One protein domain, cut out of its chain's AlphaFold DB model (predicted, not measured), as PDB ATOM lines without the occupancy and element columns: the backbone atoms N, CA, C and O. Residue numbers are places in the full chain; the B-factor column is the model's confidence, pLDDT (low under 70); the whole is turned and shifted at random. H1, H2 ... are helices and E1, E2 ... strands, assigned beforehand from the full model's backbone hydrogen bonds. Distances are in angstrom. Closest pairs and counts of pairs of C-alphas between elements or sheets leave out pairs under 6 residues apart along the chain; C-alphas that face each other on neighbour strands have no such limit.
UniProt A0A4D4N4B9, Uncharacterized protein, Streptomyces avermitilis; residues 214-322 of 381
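Overview. This is residues 214 to 322 of the 381 residues of an uncharacterized protein of Streptomyces avermitilis (UniProt A0A4D4N4B9). A parallel sheet of four short strands is covered on one face by two helices, H1 along it and H2 slanting away from it; on the other face the long loop of residues 228 to 245 bulges out. The 109 printed residues run E1, E2, E3, H1, E4, H2, with the sheet in the order E2, E3, E1, E4. The class is mixed, with under half of the residues in named elements. The whole is compact, with a radius of gyration of the C-alphas of 12.9 A and spans of 34 by 32 by 26 A.

Along the chain. E1, residues 222 to 227, begins at C-alpha 222 (29.340, 41.794, -33.732) and is 16.9 A long. E2 is residues 246 to 248, E3 residues 270 to 274. H1, residues 279 to 295, is 24.9 A long. E4 is residues 300 to 303. H2, residues 307 to 321, is 22.0 A long and ends at C-alpha 321 (9.277, 42.940, -39.381).

Arrangement. Across the parallel neighbour strands E1 and E3, N 224 and O 270 are within hydrogen-bond range at 2.8 A; across the parallel neighbours E1 and E4, N 223 and O 300 are within range at 2.8 A; across the parallel neighbours E2 and E3, N 247 and O 271 are within range at 2.8 A. E3, H1 and E4 form a split strand-helix-strand unit, E1 between its strands, with a right-handed crossover. H1 and H2, on the same face in two layers, helices over a sheet, touch at C-alphas 281 and 310, 4.3 A, at a steep tilt of 59 degrees. H1 has 11 of 13 O i to N i+4 pairs within range, H2 10 of 11.

Size, cuts and confidence. The printed part has no cut. The links E1 to E2 and E2 to E3 are long. Mean pLDDT of the printed part is 72.7; among the residues under 70 are 304 to 322.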
ATOM      1  N   LEU A 214      33.936  37.456 -43.389       59.62
ATOM      2  CA  LEU A 214      33.105  38.597 -43.742       59.62
ATOM      3  C   LEU A 214      33.973  39.867 -43.806       59.62
ATOM      4  O   LEU A 214      33.971  40.677 -42.873       59.62
ATOM      5  N   PRO A 215      34.727  40.059 -44.906       58.31
ATOM      6  CA  PRO A 215      35.584  41.225 -45.079       58.31
ATOM      7  C   PRO A 215      34.774  42.525 -44.988       58.31
ATOM      8  O   PRO A 215      33.810  42.724 -45.725       58.31
ATOM      9  N   GLY A 216      35.166  43.417 -44.075       62.31
ATOM     10  CA  GLY A 216      34.471  44.686 -43.828       62.31
ATOM     11  C   GLY A 216      33.371  44.633 -42.760       62.31
ATOM     12  O   GLY A 216      32.715  45.649 -42.532       62.31
ATOM     13  N   ALA A 217      33.175  43.494 -42.087       66.88
ATOM     14  CA  ALA A 217      32.333  43.427 -40.898       66.88
ATOM     15  C   ALA A 217      32.882  44.330 -39.785       66.88
ATOM     16  O   ALA A 217      34.074  44.296 -39.483       66.88
ATOM     17  N   ASP A 218      32.003  45.116 -39.164       75.56
ATOM     18  CA  ASP A 218      32.353  45.989 -38.046       75.56
ATOM     19  C   ASP A 218      32.380  45.180 -36.729       75.56
ATOM     20  O   ASP A 218      31.320  44.738 -36.258       75.56
ATOM     21  N   PRO A 219      33.553  44.992 -36.088       79.50
ATOM     22  CA  PRO A 219      33.652  44.250 -34.830       79.50
ATOM     23  C   PRO A 219      32.818  44.884 -33.710       79.50
ATOM     24  O   PRO A 219      32.298  44.180 -32.843       79.50
ATOM     25  N   THR A 220      32.609  46.204 -33.763       85.19
ATOM     26  CA  THR A 220      31.813  46.955 -32.778       85.19
ATOM     27  C   THR A 220      30.310  46.678 -32.882       85.19
ATOM     28  O   THR A 220      29.532  47.108 -32.031       85.19
ATOM     29  N   ARG A 221      29.886  45.921 -33.901       79.19
ATOM     30  CA  ARG A 221      28.495  45.508 -34.137       79.19
ATOM     31  C   ARG A 221      28.321  43.993 -34.155       79.19
ATOM     32  O   ARG A 221      27.300  43.498 -34.632       79.19
ATOM     33  N   THR A 222      29.320  43.256 -33.678       82.75
ATOM     34  CA  THR A 222      29.340  41.794 -33.732       82.75
ATOM     35  C   THR A 222      28.865  41.186 -32.417       82.75
ATOM     36  O   THR A 222      29.292  41.589 -31.335       82.75
ATOM     37  N   VAL A 223      27.982  40.197 -32.520       85.00
ATOM     38  CA  VAL A 223      27.454  39.407 -31.408       85.00
ATOM     39  C   VAL A 223      27.835  37.946 -31.637       85.00
ATOM     40  O   VAL A 223      27.353  37.311 -32.576       85.00
ATOM     41  N   TYR A 224      28.678  37.413 -30.762       85.69
ATOM     42  CA  TYR A 224      29.088  36.017 -30.736       85.69
ATOM     43  C   TYR A 224      28.168  35.214 -29.812       85.69
ATOM     44  O   TYR A 224      27.974  35.572 -28.652       85.69
ATOM     45  N   VAL A 225      27.590  34.123 -30.305       83.31
ATOM     46  CA  VAL A 225      26.593  33.318 -29.589       83.31
ATOM     47  C   VAL A 225      27.099  31.887 -29.446       83.31
ATOM     48  O   VAL A 225      27.580  31.281 -30.404       83.31
ATOM     49  N   SER A 226      26.995  31.339 -28.241       77.94
ATOM     50  CA  SER A 226      27.419  29.974 -27.918       77.94
ATOM     51  C   SER A 226      26.389  29.288 -27.020       77.94
ATOM     52  O   SER A 226      25.673  29.955 -26.274       77.94
ATOM     53  N   SER A 227      26.292  27.961 -27.115       72.06
ATOM     54  CA  SER A 227      25.450  27.143 -26.232       72.06
ATOM     55  C   SER A 227      26.292  26.453 -25.172       72.06
ATOM     56  O   SER A 227      27.437  26.078 -25.431       72.06
ATOM     57  N   ASP A 228      25.691  26.244 -24.006       67.56
ATOM     58  CA  ASP A 228      26.296  25.515 -22.894       67.56
ATOM     59  C   ASP A 228      26.294  24.008 -23.147       67.56
ATOM     60  O   ASP A 228      25.381  23.289 -22.743       67.56
ATOM     61  N   LEU A 229      27.301  23.531 -23.873       58.19
ATOM     62  CA  LEU A 229      27.521  22.107 -24.089       58.19
ATOM     63  C   LEU A 229      28.937  21.713 -23.651       58.19
ATOM     64  O   LEU A 229      29.893  22.447 -23.931       58.19
ATOM     65  N   PRO A 230      29.107  20.537 -23.018       55.03
ATOM     66  CA  PRO A 230      30.425  19.998 -22.710       55.03
ATOM     67  C   PRO A 230      31.313  19.926 -23.962       55.03
ATOM     68  O   PRO A 230      30.904  19.404 -24.995       55.03
ATOM     69  N   GLY A 231      32.538  20.450 -23.867       56.22
ATOM     70  CA  GLY A 231      33.522  20.413 -24.957       56.22
ATOM     71  C   GLY A 231      33.457  21.576 -25.954       56.22
ATOM     72  O   GLY A 231      34.345  21.678 -26.798       56.22
ATOM     73  N   ILE A 232      32.483  22.486 -25.845       60.97
ATOM     74  CA  ILE A 232      32.436  23.693 -26.680       60.97
ATOM     75  C   ILE A 232      33.562  24.658 -26.302       60.97
ATOM     76  O   ILE A 232      33.703  25.065 -25.147       60.97
ATOM     77  N   ARG A 233      34.373  25.035 -27.299       68.50
ATOM     78  CA  ARG A 233      35.414  26.054 -27.148       68.50
ATOM     79  C   ARG A 233      34.802  27.460 -27.169       68.50
ATOM     80  O   ARG A 233      33.916  27.706 -27.984       68.50
ATOM     81  N   PRO A 234      35.267  28.377 -26.302       74.56
ATOM     82  CA  PRO A 234      34.822  29.765 -26.321       74.56
ATOM     83  C   PRO A 234      35.308  30.486 -27.586       74.56
ATOM     84  O   PRO A 234      36.324  30.115 -28.177       74.56
ATOM     85  N   TRP A 235      34.610  31.553 -27.965       82.31
ATOM     86  CA  TRP A 235      35.049  32.470 -29.013       82.31
ATOM     87  C   TRP A 235      36.344  33.200 -28.620       82.31
ATOM     88  O   TRP A 235      36.612  33.387 -27.423       82.31
ATOM     89  N   PRO A 236      37.135  33.686 -29.593       80.69
ATOM     90  CA  PRO A 236      38.307  34.500 -29.305       80.69
ATOM     91  C   PRO A 236      37.888  35.732 -28.499       80.69
ATOM     92  O   PRO A 236      36.912  36.398 -28.829       80.69
ATOM     93  N   GLY A 237      38.582  36.005 -27.393       82.31
ATOM     94  CA  GLY A 237      38.264  37.123 -26.497       82.31
ATOM     95  C   GLY A 237      37.119  36.881 -25.502       82.31
ATOM     96  O   GLY A 237      37.034  37.612 -24.515       82.31
ATOM     97  N   GLN A 238      36.304  35.831 -25.662       85.44
ATOM     98  CA  GLN A 238      35.206  35.515 -24.737       85.44
ATOM     99  C   GLN A 238      35.665  35.238 -23.290       85.44
ATOM    100  O   GLN A 238      35.016  35.748 -22.381       85.44
ATOM    101  N   PRO A 239      36.767  34.504 -23.012       83.38
ATOM    102  CA  PRO A 239      37.201  34.256 -21.630       83.38
ATOM    103  C   PRO A 239      37.616  35.521 -20.863       83.38
ATOM    104  O   PRO A 239      37.582  35.534 -19.637       83.38
ATOM    105  N   GLY A 240      38.028  36.572 -21.582       78.56
ATOM    106  CA  GLY A 240      38.343  37.885 -21.011       78.56
ATOM    107  C   GLY A 240      37.151  38.845 -20.990       78.56
ATOM    108  O   GLY A 240      37.259  39.934 -20.426       78.56
ATOM    109  N   ALA A 241      36.023  38.467 -21.599       81.75
ATOM    110  CA  ALA A 241      34.812  39.268 -21.603       81.75
ATOM    111  C   ALA A 241      34.092  39.132 -20.257       81.75
ATOM    112  O   ALA A 241      33.790  38.034 -19.794       81.75
ATOM    113  N   ALA A 242      33.794  40.266 -19.632       76.94
ATOM    114  CA  ALA A 242      33.063  40.320 -18.375       76.94
ATOM    115  C   ALA A 242      32.125  41.528 -18.352       76.94
ATOM    116  O   ALA A 242      32.296  42.493 -19.104       76.94
ATOM    117  N   GLY A 243      31.132  41.477 -17.463       82.25
ATOM    118  CA  GLY A 243      30.192  42.572 -17.248       82.25
ATOM    119  C   GLY A 243      29.443  42.944 -18.526       82.25
ATOM    120  O   GLY A 243      28.739  42.124 -19.100       82.25
ATOM    121  N   ALA A 244      29.625  44.179 -18.987       84.25
ATOM    122  CA  ALA A 244      28.851  44.789 -20.066       84.25
ATOM    123  C   ALA A 244      28.959  44.088 -21.443       84.25
ATOM    124  O   ALA A 244      28.133  44.342 -22.319       84.25
ATOM    125  N   HIS A 245      29.955  43.219 -21.654       87.00
ATOM    126  CA  HIS A 245      30.184  42.522 -22.929       87.00
ATOM    127  C   HIS A 245      29.772  41.044 -22.929       87.00
ATOM    128  O   HIS A 245      29.762  40.434 -23.997       87.00
ATOM    129  N   LEU A 246      29.434  40.461 -21.773       89.75
ATOM    130  CA  LEU A 246      29.035  39.059 -21.653       89.75
ATOM    131  C   LEU A 246      27.616  38.971 -21.089       89.75
ATOM    132  O   LEU A 246      27.369  39.354 -19.948       89.75
ATOM    133  N   LEU A 247      26.700  38.425 -21.881       88.12
ATOM    134  CA  LEU A 247      25.323  38.170 -21.489       88.12
ATOM    135  C   LEU A 247      25.112  36.667 -21.295       88.12
ATOM    136  O   LEU A 247      25.058  35.900 -22.258       88.12
ATOM    137  N   ASP A 248      24.986  36.248 -20.040       87.50
ATOM    138  CA  ASP A 248      24.697  34.859 -19.696       87.50
ATOM    139  C   ASP A 248      23.186  34.636 -19.568       87.50
ATOM    140  O   ASP A 248      22.545  35.134 -18.640       87.50
ATOM    141  N   LEU A 249      22.614  33.896 -20.516       81.62
ATOM    142  CA  LEU A 249      21.191  33.576 -20.572       81.62
ATOM    143  C   LEU A 249      20.905  32.131 -20.154       81.62
ATOM    144  O   LEU A 249      19.830  31.623 -20.461       81.62
ATOM    145  N   ARG A 250      21.833  31.434 -19.488       81.81
ATOM    146  CA  ARG A 250      21.716  29.989 -19.215       81.81
ATOM    147  C   ARG A 250      20.879  29.627 -17.993       81.81
ATOM    148  O   ARG A 250      20.506  28.466 -17.858       81.81
ATOM    149  N   THR A 251      20.563  30.579 -17.114       76.75
ATOM    150  CA  THR A 251      19.885  30.291 -15.838       76.75
ATOM    151  C   THR A 251      18.580  29.503 -16.051       76.75
ATOM    152  O   THR A 251      17.669  30.012 -16.716       76.75
ATOM    153  N   PRO A 252      18.456  28.270 -15.529       67.62
ATOM    154  CA  PRO A 252      17.259  27.450 -15.721       67.62
ATOM    155  C   PRO A 252      16.011  28.083 -15.094       67.62
ATOM    156  O   PRO A 252      16.095  28.704 -14.037       67.62
ATOM    157  N   GLY A 253      14.850  27.924 -15.739       64.12
ATOM    158  CA  GLY A 253      13.555  28.361 -15.198       64.12
ATOM    159  C   GLY A 253      13.304  29.875 -15.171       64.12
ATOM    160  O   GLY A 253      12.252  30.298 -14.696       64.12
ATOM    161  N   LEU A 254      14.228  30.702 -15.676       66.56
ATOM    162  CA  LEU A 254      13.991  32.133 -15.873       66.56
ATOM    163  C   LEU A 254      13.342  32.408 -17.233       66.56
ATOM    164  O   LEU A 254      13.854  32.002 -18.275       66.56
ATOM    165  N   ALA A 255      12.245  33.165 -17.218       69.31
ATOM    166  CA  ALA A 255      11.622  33.676 -18.435       69.31
ATOM    167  C   ALA A 255      12.534  34.704 -19.133       69.31
ATOM    168  O   ALA A 255      13.353  35.364 -18.490       69.31
ATOM    169  N   ALA A 256      12.382  34.873 -20.449       66.19
ATOM    170  CA  ALA A 256      13.257  35.728 -21.256       66.19
ATOM    171  C   ALA A 256      13.265  37.197 -20.790       66.19
ATOM    172  O   ALA A 256      14.308  37.844 -20.776       66.19
ATOM    173  N   GLU A 257      12.119  37.704 -20.344       72.62
ATOM    174  CA  GLU A 257      11.931  39.039 -19.775       72.62
ATOM    175  C   GLU A 257      12.599  39.239 -18.406       72.62
ATOM    176  O   GLU A 257      12.763  40.374 -17.964       72.62
ATOM    177  N   SER A 258      12.991  38.154 -17.732       74.38
ATOM    178  CA  SER A 258      13.648  38.210 -16.421       74.38
ATOM    179  C   SER A 258      15.159  38.431 -16.525       74.38
ATOM    180  O   SER A 258      15.805  38.720 -15.517       74.38
ATOM    181  N   PHE A 259      15.738  38.311 -17.725       76.44
ATOM    182  CA  PHE A 259      17.150  38.602 -17.942       76.44
ATOM    183  C   PHE A 259      17.380  40.111 -18.015       76.44
ATOM    184  O   PHE A 259      16.805  40.821 -18.841       76.44
ATOM    185  N   GLY A 260      18.258  40.609 -17.146       76.38
ATOM    186  CA  GLY A 260      18.669  42.006 -17.156       76.38
ATOM    187  C   GLY A 260      19.499  42.318 -18.398       76.38
ATOM    188  O   GLY A 260      20.662  41.938 -18.475       76.38
ATOM    189  N   LEU A 261      18.913  43.042 -19.350       83.31
ATOM    190  CA  LEU A 261      19.622  43.562 -20.529       83.31
ATOM    191  C   LEU A 261      20.232  44.957 -20.287       83.31
ATOM    192  O   LEU A 261      20.943  45.499 -21.130       83.31
ATOM    193  N   GLY A 262      19.952  45.557 -19.128       75.44
ATOM    194  CA  GLY A 262      20.526  46.837 -18.724       75.44
ATOM    195  C   GLY A 262      22.011  46.712 -18.376       75.44
ATOM    196  O   GLY A 262      22.433  45.736 -17.767       75.44
ATOM    197  N   GLY A 263      22.800  47.727 -18.737       79.19
ATOM    198  CA  GLY A 263      24.240  47.759 -18.446       79.19
ATOM    199  C   GLY A 263      25.118  47.044 -19.476       79.19
ATOM    200  O   GLY A 263      26.328  46.968 -19.275       79.19
ATOM    201  N   LEU A 264      24.535  46.564 -20.581       88.12
ATOM    202  CA  LEU A 264      25.290  46.112 -21.747       88.12
ATOM    203  C   LEU A 264      26.069  47.275 -22.380       88.12
ATOM    204  O   LEU A 264      25.631  48.428 -22.374       88.12
ATOM    205  N   ALA A 265      27.240  46.961 -22.930       89.44
ATOM    206  CA  ALA A 265      28.108  47.937 -23.568       89.44
ATOM    207  C   ALA A 265      27.422  48.524 -24.807       89.44
ATOM    208  O   ALA A 265      26.755  47.801 -25.544       89.44
ATOM    209  N   ALA A 266      27.623  49.821 -25.060       88.00
ATOM    210  CA  ALA A 266      27.022  50.515 -26.202       88.00
ATOM    211  C   ALA A 266      27.457  49.942 -27.565       88.00
ATOM    212  O   ALA A 266      26.753  50.093 -28.557       88.00
ATOM    213  N   THR A 267      28.601  49.261 -27.602       88.69
ATOM    214  CA  THR A 267      29.197  48.650 -28.789       88.69
ATOM    215  C   THR A 267      29.842  47.319 -28.425       88.69
ATOM    216  O   THR A 267      30.321  47.147 -27.303       88.69
ATOM    217  N   GLY A 268      29.883  46.407 -29.388       87.06
ATOM    218  CA  GLY A 268      30.493  45.093 -29.271       87.06
ATOM    219  C   GLY A 268      32.032  45.098 -29.337       87.06
ATOM    220  O   GLY A 268      32.654  46.164 -29.329       87.06
ATOM    221  N   PRO A 269      32.651  43.908 -29.414       90.00
ATOM    222  CA  PRO A 269      31.986  42.611 -29.538       90.00
ATOM    223  C   PRO A 269      31.204  42.237 -28.271       90.00
ATOM    224  O   PRO A 269      31.631  42.533 -27.151       90.00
ATOM    225  N   TRP A 270      30.044  41.611 -28.456       90.62
ATOM    226  CA  TRP A 270      29.257  41.019 -27.370       90.62
ATOM    227  C   TRP A 270      29.313  39.501 -27.442       90.62
ATOM    228  O   TRP A 270      29.372  38.934 -28.531       90.62
ATOM    229  N   TYR A 271      29.225  38.853 -26.288       91.25
ATOM    230  CA  TYR A 271      29.213  37.403 -26.157       91.25
ATOM    231  C   TYR A 271      27.941  36.975 -25.435       91.25
ATOM    232  O   TYR A 271      27.602  37.527 -24.391       91.25
ATOM    233  N   VAL A 272      27.237  35.992 -25.988       89.12
ATOM    234  CA  VAL A 272      25.988  35.467 -25.434       89.12
ATOM    235  C   VAL A 272      26.137  33.977 -25.165       89.12
ATOM    236  O   VAL A 272      26.538  33.212 -26.047       89.12
ATOM    237  N   LEU A 273      25.784  33.570 -23.947       86.06
ATOM    238  CA  LEU A 273      25.692  32.168 -23.547       86.06
ATOM    239  C   LEU A 273      24.223  31.758 -23.496       86.06
ATOM    240  O   LEU A 273      23.441  32.361 -22.765       86.06
ATOM    241  N   LEU A 274      23.844  30.740 -24.264       81.31
ATOM    242  CA  LEU A 274      22.480  30.220 -24.335       81.31
ATOM    243  C   LEU A 274      22.365  28.845 -23.668       81.31
ATOM    244  O   LEU A 274      23.322  28.062 -23.711       81.31
ATOM    245  N   PRO A 275      21.193  28.510 -23.096       73.19
ATOM    246  CA  PRO A 275      20.907  27.135 -22.710       73.19
ATOM    247  C   PRO A 275      20.843  26.247 -23.971       73.19
ATOM    248  O   PRO A 275      20.536  26.748 -25.055       73.19
ATOM    249  N   PRO A 276      21.108  24.934 -23.866       61.72
ATOM    250  CA  PRO A 276      21.036  24.005 -24.997       61.72
ATOM    251  C   PRO A 276      19.596  23.553 -25.331       61.72
ATOM    252  O   PRO A 276      19.418  22.508 -25.945       61.72
ATOM    253  N   THR A 277      18.570  24.303 -24.913       63.00
ATOM    254  CA  THR A 277      17.145  23.929 -25.003       63.00
ATOM    255  C   THR A 277      16.379  24.812 -25.992       63.00
ATOM    256  O   THR A 277      16.875  25.855 -26.428       63.00
ATOM    257  N   GLU A 278      15.130  24.452 -26.302       60.81
ATOM    258  CA  GLU A 278      14.196  25.264 -27.101       60.81
ATOM    259  C   GLU A 278      14.011  26.716 -26.620       60.81
ATOM    260  O   GLU A 278      13.718  27.619 -27.409       60.81
ATOM    261  N   GLU A 279      14.259  26.984 -25.336       67.56
ATOM    262  CA  GLU A 279      14.188  28.330 -24.763       67.56
ATOM    263  C   GLU A 279      15.255  29.281 -25.334       67.56
ATOM    264  O   GLU A 279      15.126  30.503 -25.212       67.56
ATOM    265  N   ALA A 280      16.295  28.751 -25.989       70.62
ATOM    266  CA  ALA A 280      17.389  29.516 -26.577       70.62
ATOM    267  C   ALA A 280      16.902  30.608 -27.544       70.62
ATOM    268  O   ALA A 280      17.348  31.752 -27.445       70.62
ATOM    269  N   THR A 281      15.950  30.305 -28.436       71.38
ATOM    270  CA  THR A 281      15.385  31.298 -29.371       71.38
ATOM    271  C   THR A 281      14.618  32.388 -28.622       71.38
ATOM    272  O   THR A 281      14.790  33.579 -28.895       71.38
ATOM    273  N   VAL A 282      13.782  31.989 -27.657       76.50
ATOM    274  CA  VAL A 282      12.931  32.904 -26.881       76.50
ATOM    275  C   VAL A 282      13.784  33.880 -26.071       76.50
ATOM    276  O   VAL A 282      13.477  35.071 -26.037       76.50
ATOM    277  N   ARG A 283      14.890  33.400 -25.488       79.31
ATOM    278  CA  ARG A 283      15.843  34.202 -24.705       79.31
ATOM    279  C   ARG A 283      16.757  35.067 -25.579       79.31
ATOM    280  O   ARG A 283      17.042  36.207 -25.222       79.31
ATOM    281  N   LEU A 284      17.181  34.573 -26.745       82.31
ATOM    282  CA  LEU A 284      18.059  35.318 -27.654       82.31
ATOM    283  C   LEU A 284      17.344  36.503 -28.326       82.31
ATOM    284  O   LEU A 284      17.954  37.546 -28.563       82.31
ATOM    285  N   ARG A 285      16.046  36.369 -28.622       81.12
ATOM    286  CA  ARG A 285      15.250  37.391 -29.319       81.12
ATOM    287  C   ARG A 285      15.312  38.789 -28.672       81.12
ATOM    288  O   ARG A 285      15.655  39.736 -29.387       81.12
ATOM    289  N   PRO A 286      14.994  38.973 -27.374       79.06
ATOM    290  CA  PRO A 286      15.070  40.290 -26.741       79.06
ATOM    291  C   PRO A 286      16.512  40.812 -26.634       79.06
ATOM    292  O   PRO A 286      16.728  42.008 -26.809       79.06
ATOM    293  N   ALA A 287      17.508  39.936 -26.453       85.19
ATOM    294  CA  ALA A 287      18.917  40.331 -26.419       85.19
ATOM    295  C   ALA A 287      19.385  40.931 -27.757       85.19
ATOM    296  O   ALA A 287      19.973  42.010 -27.792       85.19
ATOM    297  N   VAL A 288      19.061  40.286 -28.884       83.19
ATOM    298  CA  VAL A 288      19.406  40.799 -30.223       83.19
ATOM    299  C   VAL A 288      18.702  42.120 -30.526       83.19
ATOM    300  O   VAL A 288      19.292  42.999 -31.159       83.19
ATOM    301  N   ALA A 289      17.455  42.290 -30.078       81.81
ATOM    302  CA  ALA A 289      16.759  43.569 -30.199       81.81
ATOM    303  C   ALA A 289      17.496  44.690 -29.444       81.81
ATOM    304  O   ALA A 289      17.629  45.793 -29.976       81.81
ATOM    305  N   GLU A 290      18.034  44.392 -28.262       83.25
ATOM    306  CA  GLU A 290      18.804  45.351 -27.474       83.25
ATOM    307  C   GLU A 290      20.171  45.671 -28.097       83.25
ATOM    308  O   GLU A 290      20.516  46.843 -28.228       83.25
ATOM    309  N   PHE A 291      20.919  44.679 -28.595       84.31
ATOM    310  CA  PHE A 291      22.185  44.938 -29.302       84.31
ATOM    311  C   PHE A 291      21.985  45.817 -30.544       84.31
ATOM    312  O   PHE A 291      22.761  46.741 -30.786       84.31
ATOM    313  N   ARG A 292      20.900  45.591 -31.301       82.25
ATOM    314  CA  ARG A 292      20.512  46.450 -32.435       82.25
ATOM    315  C   ARG A 292      20.211  47.882 -32.000       82.25
ATOM    316  O   ARG A 292      20.521  48.815 -32.738       82.25
ATOM    317  N   ARG A 293      19.605  48.063 -30.826       84.12
ATOM    318  CA  ARG A 293      19.322  49.383 -30.253       84.12
ATOM    319  C   ARG A 293      20.606  50.097 -29.814       84.12
ATOM    320  O   ARG A 293      20.702  51.303 -30.011       84.12
ATOM    321  N   LEU A 294      21.564  49.367 -29.236       82.50
ATOM    322  CA  LEU A 294      22.834  49.898 -28.725       82.50
ATOM    323  C   LEU A 294      23.811  50.288 -29.849       82.50
ATOM    324  O   LEU A 294      24.237  51.439 -29.895       82.50
ATOM    325  N   ALA A 295      24.102  49.378 -30.789       77.81
ATOM    326  CA  ALA A 295      25.031  49.631 -31.907       77.81
ATOM    327  C   ALA A 295      24.430  50.461 -33.055       77.81
ATOM    328  O   ALA A 295      25.157  50.927 -33.935       77.81
ATOM    329  N   GLY A 296      23.100  50.579 -33.100       69.25
ATOM    330  CA  GLY A 296      22.376  50.896 -34.325       69.25
ATOM    331  C   GLY A 296      22.330  49.693 -35.279       69.25
ATOM    332  O   GLY A 296      23.264  48.897 -35.376       69.25
ATOM    333  N   ALA A 297      21.221  49.536 -36.003       64.12
ATOM    334  CA  ALA A 297      21.097  48.471 -36.998       64.12
ATOM    335  C   ALA A 297      21.993  48.745 -38.230       64.12
ATOM    336  O   ALA A 297      22.144  49.909 -38.616       64.12
ATOM    337  N   PRO A 298      22.540  47.707 -38.897       69.06
ATOM    338  CA  PRO A 298      22.452  46.271 -38.591       69.06
ATOM    339  C   PRO A 298      23.572  45.767 -37.651       69.06
ATOM    340  O   PRO A 298      24.636  46.375 -37.563       69.06
ATOM    341  N   VAL A 299      23.334  44.621 -36.997       69.94
ATOM    342  CA  VAL A 299      24.328  43.863 -36.201       69.94
ATOM    343  C   VAL A 299      24.650  42.531 -36.877       69.94
ATOM    344  O   VAL A 299      23.789  41.965 -37.555       69.94
ATOM    345  N   VAL A 300      25.864  42.024 -36.669       74.69
ATOM    346  CA  VAL A 300      26.327  40.727 -37.185       74.69
ATOM    347  C   VAL A 300      26.186  39.677 -36.087       74.69
ATOM    348  O   VAL A 300      26.710  39.861 -34.992       74.69
ATOM    349  N   LEU A 301      25.481  38.582 -36.377       74.25
ATOM    350  CA  LEU A 301      25.383  37.427 -35.483       74.25
ATOM    351  C   LEU A 301      26.351  36.345 -35.954       74.25
ATOM    352  O   LEU A 301      26.270  35.901 -37.097       74.25
ATOM    353  N   VAL A 302      27.229  35.907 -35.059       73.56
ATOM    354  CA  VAL A 302      28.162  34.803 -35.280       73.56
ATOM    355  C   VAL A 302      27.837  33.731 -34.251       73.56
ATOM    356  O   VAL A 302      27.896  33.985 -33.054       73.56
ATOM    357  N   ALA A 303      27.439  32.542 -34.692       72.50
ATOM    358  CA  ALA A 303      26.986  31.478 -33.802       72.50
ATOM    359  C   ALA A 303      27.542  30.122 -34.241       72.50
ATOM    360  O   ALA A 303      27.743  29.886 -35.430       72.50
ATOM    361  N   HIS A 304      27.761  29.223 -33.281       57.81
ATOM    362  CA  HIS A 304      28.204  27.851 -33.538       57.81
ATOM    363  C   HIS A 304      27.384  26.843 -32.720       57.81
ATOM    364  O   HIS A 304      26.780  27.196 -31.703       57.81
ATOM    365  N   SER A 305      27.449  25.560 -33.091       55.59
ATOM    366  CA  SER A 305      26.758  24.471 -32.381       55.59
ATOM    367  C   SER A 305      25.241  24.736 -32.253       55.59
ATOM    368  O   SER A 305      24.653  25.350 -33.146       55.59
ATOM    369  N   LEU A 306      24.587  24.301 -31.169       59.47
ATOM    370  CA  LEU A 306      23.137  24.457 -30.958       59.47
ATOM    371  C   LEU A 306      22.662  25.924 -30.972       59.47
ATOM    372  O   LEU A 306      21.526  26.200 -31.359       59.47
ATOM    373  N   ALA A 307      23.538  26.883 -30.653       64.25
ATOM    374  CA  ALA A 307      23.216  28.308 -30.686       64.25
ATOM    375  C   ALA A 307      22.938  28.825 -32.105       64.25
ATOM    376  O   ALA A 307      22.245  29.833 -32.267       64.25
ATOM    377  N   ALA A 308      23.434  28.134 -33.138       59.62
ATOM    378  CA  ALA A 308      23.181  28.499 -34.526       59.62
ATOM    379  C   ALA A 308      21.684  28.438 -34.875       59.62
ATOM    380  O   ALA A 308      21.203  29.315 -35.591       59.62
ATOM    381  N   ARG A 309      20.919  27.481 -34.315       56.50
ATOM    382  CA  ARG A 309      19.461  27.389 -34.545       56.50
ATOM    383  C   ARG A 309      18.753  28.656 -34.073       56.50
ATOM    384  O   ARG A 309      18.025  29.284 -34.840       56.50
ATOM    385  N   ALA A 310      19.008  29.045 -32.825       62.94
ATOM    386  CA  ALA A 310      18.415  30.234 -32.229       62.94
ATOM    387  C   ALA A 310      18.815  31.502 -32.998       62.94
ATOM    388  O   ALA A 310      17.970  32.353 -33.272       62.94
ATOM    389  N   ALA A 311      20.085  31.608 -33.405       64.19
ATOM    390  CA  ALA A 311      20.582  32.748 -34.168       64.19
ATOM    391  C   ALA A 311      19.898  32.886 -35.538       64.19
ATOM    392  O   ALA A 311      19.462  33.985 -35.881       64.19
ATOM    393  N   VAL A 312      19.739  31.791 -36.292       56.44
ATOM    394  CA  VAL A 312      19.047  31.789 -37.597       56.44
ATOM    395  C   VAL A 312      17.578  32.194 -37.449       56.44
ATOM    396  O   VAL A 312      17.077  33.001 -38.232       56.44
ATOM    397  N   GLN A 313      16.893  31.687 -36.423       57.50
ATOM    398  CA  GLN A 313      15.477  31.975 -36.190       57.50
ATOM    399  C   GLN A 313      15.238  33.431 -35.755       57.50
ATOM    400  O   GLN A 313      14.369  34.114 -36.293       57.50
ATOM    401  N   VAL A 314      16.053  33.961 -34.840       62.75
ATOM    402  CA  VAL A 314      15.974  35.376 -34.428       62.75
ATOM    403  C   VAL A 314      16.352  36.322 -35.574       62.75
ATOM    404  O   VAL A 314      15.830  37.439 -35.679       62.75
ATOM    405  N   TRP A 315      17.258  35.889 -36.451       59.19
ATOM    406  CA  TRP A 315      17.626  36.629 -37.649       59.19
ATOM    407  C   TRP A 315      16.436  36.740 -38.622       59.19
ATOM    408  O   TRP A 315      16.092  37.856 -39.029       59.19
ATOM    409  N   SER A 316      15.755  35.628 -38.934       51.88
ATOM    410  CA  SER A 316      14.681  35.586 -39.943       51.88
ATOM    411  C   SER A 316      13.437  36.370 -39.525       51.88
ATOM    412  O   SER A 316      12.836  37.073 -40.339       51.88
ATOM    413  N   GLU A 317      13.105  36.360 -38.236       53.88
ATOM    414  CA  GLU A 317      12.013  37.154 -37.663       53.88
ATOM    415  C   GLU A 317      12.249  38.671 -37.770       53.88
ATOM    416  O   GLU A 317      11.301  39.456 -37.870       53.88
ATOM    417  N   GLY A 318      13.516  39.098 -37.762       48.56
ATOM    418  CA  GLY A 318      13.901  40.497 -37.939       48.56
ATOM    419  C   GLY A 318      13.637  41.012 -39.354       48.56
ATOM    420  O   GLY A 318      13.155  42.134 -39.503       48.56
ATOM    421  N   ALA A 319      13.884  40.185 -40.376       39.78
ATOM    422  CA  ALA A 319      13.673  40.535 -41.784       39.78
ATOM    423  C   ALA A 319      12.180  40.692 -42.133       39.78
ATOM    424  O   ALA A 319      11.794  41.605 -42.868       39.78
ATOM    425  N   SER A 320      11.323  39.866 -41.529       31.45
ATOM    426  CA  SER A 320       9.864  39.905 -41.707       31.45
ATOM    427  C   SER A 320       9.205  41.136 -41.075       31.45
ATOM    428  O   SER A 320       8.165  41.593 -41.542       31.45
ATOM    429  N   ARG A 321       9.800  41.718 -40.024       30.42
ATOM    430  CA  ARG A 321       9.277  42.940 -39.381       30.42
ATOM    431  C   ARG A 321       9.676  44.231 -40.104       30.42
ATOM    432  O   ARG A 321       9.007  45.244 -39.929       30.42
ATOM    433  N   SER A 322      10.703  44.203 -40.954       30.95
ATOM    434  CA  SER A 322      11.089  45.337 -41.809       30.95
ATOM    435  C   SER A 322      10.249  45.487 -43.086       30.95
ATOM    436  O   SER A 322      10.306  46.543 -43.710       30.95
TER     437      SER A 322